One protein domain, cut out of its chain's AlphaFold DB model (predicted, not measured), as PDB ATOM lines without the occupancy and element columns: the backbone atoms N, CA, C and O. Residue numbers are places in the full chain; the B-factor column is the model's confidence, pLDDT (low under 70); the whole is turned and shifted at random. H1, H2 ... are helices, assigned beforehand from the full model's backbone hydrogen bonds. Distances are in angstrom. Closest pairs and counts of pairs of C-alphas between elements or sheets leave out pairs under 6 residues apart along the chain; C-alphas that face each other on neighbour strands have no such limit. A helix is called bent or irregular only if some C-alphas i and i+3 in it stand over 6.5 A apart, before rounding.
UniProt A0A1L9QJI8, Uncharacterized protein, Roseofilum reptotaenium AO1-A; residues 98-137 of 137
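AT A GLANCE: This is residues 98 to 137 of the 137 residues of an uncharacterized protein of Roseofilum reptotaenium AO1-A (UniProt A0A1L9QJI8). The longer helix, H2, and the shorter H1 pack about at right angles, and a long tail, residues 123 to 137, folds back from the end of H2 past H1. The 40 printed residues have two named helices, H1 then H2, and no named strand. The class is all helix, though under half of the residues, 19, are in named elements. The whole is compact, with a radius of gyration of the C-alphas of 9.9 A and spans of 27 by 20 by 17 A.

IN THESE COORDINATES: H2, residues 111 to 122, is 17.6 A long and ends with C-alpha 122 at (44.213, 166.373, -12.481). It is irregular: C-alphas 112 and 115 are 7.1 A apart. H1, residues 98 to 104, is 10.4 A long and begins with C-alpha 98 at (59.725, 172.167, -18.362). It is only just irregular, with C-alphas 99 and 102 6.7 A apart.

HOW THE PARTS SIT: H2 and H1 touch, the closest C-alphas being those of Leu 114 and Leu 103, 7.2 A apart. Their lines are about perpendicular, at 89 degrees. O i to N i+4 pairs are within hydrogen-bond range in 6 of 8 cases in H2 and 1 of 3 in H1, where 3 of 4 O i to N i+3 pairs are.

THE WHOLE: The C-alphas farthest apart, of Gln 123 and His 135, are 28.2 A apart. The printed part has no cut, and the link from H1 to H2 is short. Residue 137, the chain's last, is under 70 in pLDDT.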
ATOM      1  N   PRO A  98      59.356 171.264 -19.457       93.38
ATOM      2  CA  PRO A  98      59.725 172.167 -18.362       93.38
ATOM      3  C   PRO A  98      58.660 172.245 -17.256       93.38
ATOM      4  O   PRO A  98      59.005 172.299 -16.077       93.38
ATOM      5  N   ASP A  99      57.376 172.140 -17.616       91.38
ATOM      6  CA  ASP A  99      56.249 172.184 -16.669       91.38
ATOM      7  C   ASP A  99      56.248 171.017 -15.661       91.38
ATOM      8  O   ASP A  99      55.590 171.085 -14.623       91.38
ATOM      9  N   ASP A 100      57.002 169.943 -15.925       94.12
ATOM     10  CA  ASP A 100      57.113 168.803 -15.008       94.12
ATOM     11  C   ASP A 100      58.009 169.102 -13.798       94.12
ATOM     12  O   ASP A 100      58.026 168.329 -12.836       94.12
ATOM     13  N   TYR A 101      58.738 170.221 -13.814       94.06
ATOM     14  CA  TYR A 101      59.630 170.614 -12.728       94.06
ATOM     15  C   TYR A 101      58.905 170.710 -11.379       94.06
ATOM     16  O   TYR A 101      59.396 170.178 -10.381       94.06
ATOM     17  N   SER A 102      57.711 171.314 -11.334       92.31
ATOM     18  CA  SER A 102      56.951 171.451 -10.084       92.31
ATOM     19  C   SER A 102      56.593 170.090  -9.478       92.31
ATOM     20  O   SER A 102      56.712 169.900  -8.267       92.31
ATOM     21  N   LEU A 103      56.244 169.108 -10.316       92.81
ATOM     22  CA  LEU A 103      55.931 167.743  -9.892       92.81
ATOM     23  C   LEU A 103      57.168 167.007  -9.372       92.81
ATOM     24  O   LEU A 103      57.084 166.292  -8.373       92.81
ATOM     25  N   LEU A 104      58.328 167.204 -10.003       93.88
ATOM     26  CA  LEU A 104      59.595 166.630  -9.533       93.88
ATOM     27  C   LEU A 104      60.035 167.191  -8.176       93.88
ATOM     28  O   LEU A 104      60.743 166.513  -7.435       93.88
ATOM     29  N   MET A 105      59.572 168.389  -7.821       92.50
ATOM     30  CA  MET A 105      59.835 169.022  -6.526       92.50
ATOM     31  C   MET A 105      58.887 168.559  -5.403       92.50
ATOM     32  O   MET A 105      59.068 168.943  -4.244       92.50
ATOM     33  N   CYS A 106      57.912 167.690  -5.688       89.56
ATOM     34  CA  CYS A 106      56.992 167.134  -4.691       89.56
ATOM     35  C   CYS A 106      57.572 165.936  -3.921       89.56
ATOM     36  O   CYS A 106      57.049 164.820  -3.948       89.56
ATOM     37  N   GLY A 107      58.645 166.167  -3.169       85.00
ATOM     38  CA  GLY A 107      59.244 165.144  -2.314       85.00
ATOM     39  C   GLY A 107      60.117 164.163  -3.096       85.00
ATOM     40  O   GLY A 107      61.070 164.570  -3.752       85.00
ATOM     41  N   LYS A 108      59.858 162.857  -2.959       89.38
ATOM     42  CA  LYS A 108      60.711 161.797  -3.522       89.38
ATOM     43  C   LYS A 108      60.054 161.161  -4.741       89.38
ATOM     44  O   LYS A 108      59.454 160.095  -4.641       89.38
ATOM     45  N   VAL A 109      60.181 161.842  -5.872       91.06
ATOM     46  CA  VAL A 109      59.572 161.456  -7.146       91.06
ATOM     47  C   VAL A 109      60.643 160.961  -8.113       91.06
ATOM     48  O   VAL A 109      61.740 161.514  -8.190       91.06
ATOM     49  N   ALA A 110      60.324 159.901  -8.851       94.25
ATOM     50  CA  ALA A 110      61.116 159.440  -9.981       94.25
ATOM     51  C   ALA A 110      60.462 159.868 -11.305       94.25
ATOM     52  O   ALA A 110      59.254 160.080 -11.368       94.25
ATOM     53  N   LEU A 111      61.264 160.016 -12.365       95.81
ATOM     54  CA  LEU A 111      60.778 160.473 -13.679       95.81
ATOM     55  C   LEU A 111      59.670 159.569 -14.244       95.81
ATOM     56  O   LEU A 111      58.736 160.053 -14.876       95.81
ATOM     57  N   ASP A 112      59.753 158.266 -13.989       95.75
ATOM     58  CA  ASP A 112      58.768 157.268 -14.416       95.75
ATOM     59  C   ASP A 112      57.417 157.382 -13.690       95.75
ATOM     60  O   ASP A 112      56.419 156.893 -14.207       95.75
ATOM     61  N   MET A 113      57.365 158.069 -12.545       95.06
ATOM     62  CA  MET A 113      56.136 158.328 -11.785       95.06
ATOM     63  C   MET A 113      55.363 159.550 -12.294       95.06
ATOM     64  O   MET A 113      54.229 159.775 -11.877       95.06
ATOM     65  N   LEU A 114      55.950 160.371 -13.174       95.00
ATOM     66  CA  LEU A 114      55.316 161.602 -13.656       95.00
ATOM     67  C   LEU A 114      53.945 161.394 -14.323       95.00
ATOM     68  O   LEU A 114      53.072 162.228 -14.082       95.00
ATOM     69  N   PRO A 115      53.702 160.334 -15.124       95.31
ATOM     70  CA  PRO A 115      52.372 160.073 -15.673       95.31
ATOM     71  C   PRO A 115      51.306 159.907 -14.580       95.31
ATOM     72  O   PRO A 115      50.279 160.581 -14.628       95.31
ATOM     73  N   ASP A 116      51.594 159.098 -13.558       94.75
ATOM     74  CA  ASP A 116      50.670 158.836 -12.448       94.75
ATOM     75  C   ASP A 116      50.448 160.096 -11.597       94.75
ATOM     76  O   ASP A 116      49.332 160.398 -11.177       94.75
ATOM     77  N   LEU A 117      51.503 160.885 -11.363       93.88
ATOM     78  CA  LEU A 117      51.406 162.134 -10.602       93.88
ATOM     79  C   LEU A 117      50.570 163.198 -11.314       93.88
ATOM     80  O   LEU A 117      49.825 163.926 -10.655       93.88
ATOM     81  N   LYS A 118      50.663 163.278 -12.645       94.06
ATOM     82  CA  LYS A 118      49.805 164.158 -13.451       94.06
ATOM     83  C   LYS A 118      48.345 163.748 -13.323       94.06
ATOM     84  O   LYS A 118      47.510 164.605 -13.065       94.06
ATOM     85  N   GLU A 119      48.050 162.452 -13.411       95.31
ATOM     86  CA  GLU A 119      46.691 161.947 -13.208       95.31
ATOM     87  C   GLU A 119      46.163 162.291 -11.805       95.31
ATOM     88  O   GLU A 119      45.057 162.817 -11.670       95.31
ATOM     89  N   LEU A 120      46.966 162.078 -10.757       93.38
ATOM     90  CA  LEU A 120      46.579 162.411  -9.382       93.38
ATOM     91  C   LEU A 120      46.351 163.915  -9.176       93.38
ATOM     92  O   LEU A 120      45.436 164.301  -8.443       93.38
ATOM     93  N   ARG A 121      47.150 164.772  -9.821       92.62
ATOM     94  CA  ARG A 121      46.955 166.230  -9.822       92.62
ATOM     95  C   ARG A 121      45.655 166.606 -10.512       92.62
ATOM     96  O   ARG A 121      44.874 167.366  -9.946       92.62
ATOM     97  N   ASP A 122      45.399 166.053 -11.689       93.56
ATOM     98  CA  ASP A 122      44.213 166.373 -12.481       93.56
ATOM     99  C   ASP A 122      42.920 165.900 -11.781       93.56
ATOM    100  O   ASP A 122      41.869 166.527 -11.907       93.56
ATOM    101  N   GLN A 123      43.007 164.846 -10.961       95.56
ATOM    102  CA  GLN A 123      41.929 164.380 -10.079       95.56
ATOM    103  C   GLN A 123      41.798 165.180  -8.764       95.56
ATOM    104  O   GLN A 123      40.868 164.946  -7.992       95.56
ATOM    105  N   GLY A 124      42.708 166.120  -8.486       93.50
ATOM    106  CA  GLY A 124      42.711 166.937  -7.269       93.50
ATOM    107  C   GLY A 124      43.229 166.226  -6.013       93.50
ATOM    108  O   GLY A 124      43.077 166.752  -4.910       93.50
ATOM    109  N   TYR A 125      43.846 165.049  -6.152       91.50
ATOM    110  CA  TYR A 125      44.453 164.299  -5.042       91.50
ATOM    111  C   TYR A 125      45.893 164.710  -4.746       91.50
ATOM    112  O   TYR A 125      46.463 164.296  -3.735       91.50
ATOM    113  N   PHE A 126      46.484 165.521  -5.617       86.62
ATOM    114  CA  PHE A 126      47.856 165.974  -5.498       86.62
ATOM    115  C   PHE A 126      47.923 167.496  -5.450       86.62
ATOM    116  O   PHE A 126      47.268 168.188  -6.228       86.62
ATOM    117  N   VAL A 127      48.727 168.011  -4.522       84.56
ATOM    118  CA  VAL A 127      48.932 169.445  -4.317       84.56
ATOM    119  C   VAL A 127      50.363 169.775  -4.712       84.56
ATOM    120  O   VAL A 127      51.300 169.148  -4.219       84.56
ATOM    121  N   GLU A 128      50.524 170.754  -5.597       85.00
ATOM    122  CA  GLU A 128      51.841 171.219  -6.027       85.00
ATOM    123  C   GLU A 128      52.622 171.899  -4.887       85.00
ATOM    124  O   GLU A 128      52.029 172.358  -3.898       85.00
ATOM    125  N   PRO A 129      53.961 171.984  -4.990       89.31
ATOM    126  CA  PRO A 129      54.776 172.581  -3.947       89.31
ATOM    127  C   PRO A 129      54.415 174.052  -3.768       89.31
ATOM    128  O   PRO A 129      54.398 174.831  -4.717       89.31
ATOM    129  N   ARG A 130      54.195 174.462  -2.517       88.88
ATOM    130  CA  ARG A 130      53.929 175.871  -2.192       88.88
ATOM    131  C   ARG A 130      55.124 176.784  -2.490       88.88
ATOM    132  O   ARG A 130      54.935 177.969  -2.745       88.88
ATOM    133  N   TYR A 131      56.334 176.248  -2.376       88.50
ATOM    134  CA  TYR A 131      57.575 176.990  -2.547       88.50
ATOM    135  C   TYR A 131      58.416 176.300  -3.609       88.50
ATOM    136  O   TYR A 131      58.764 175.129  -3.463       88.50
ATOM    137  N   LEU A 132      58.744 177.051  -4.652       89.12
ATOM    138  CA  LEU A 132      59.638 176.645  -5.720       89.12
ATOM    139  C   LEU A 132      60.726 177.716  -5.881       89.12
ATOM    140  O   LEU A 132      60.497 178.875  -5.526       89.12
ATOM    141  N   PRO A 133      61.914 177.359  -6.385       84.25
ATOM    142  CA  PRO A 133      62.969 178.334  -6.610       84.25
ATOM    143  C   PRO A 133      62.599 179.254  -7.780       84.25
ATOM    144  O   PRO A 133      62.419 178.775  -8.893       84.25
ATOM    145  N   GLU A 134      62.512 180.567  -7.541       78.12
ATOM    146  CA  GLU A 134      61.946 181.561  -8.480       78.12
ATOM    147  C   GLU A 134      62.578 181.569  -9.884       78.12
ATOM    148  O   GLU A 134      61.943 182.003 -10.837       78.12
ATOM    149  N   HIS A 135      63.823 181.104 -10.024       74.31
ATOM    150  CA  HIS A 135      64.571 181.104 -11.286       74.31
ATOM    151  C   HIS A 135      64.471 179.792 -12.085       74.31
ATOM    152  O   HIS A 135      65.135 179.664 -13.110       74.31
ATOM    153  N   LEU A 136      63.705 178.810 -11.599       70.94
ATOM    154  CA  LEU A 136      63.552 177.479 -12.206       70.94
ATOM    155  C   LEU A 136      62.106 177.170 -12.619       70.94
ATOM    156  O   LEU A 136      61.796 176.026 -12.937       70.94
ATOM    157  N   ILE A 137      61.241 178.184 -12.573       63.38
ATOM    158  CA  ILE A 137      59.812 178.138 -12.896       63.38
ATOM    159  C   ILE A 137      59.578 179.020 -14.118       63.38
ATOM    160  O   ILE A 137      60.175 180.122 -14.153       63.38
TER     161      ILE A 137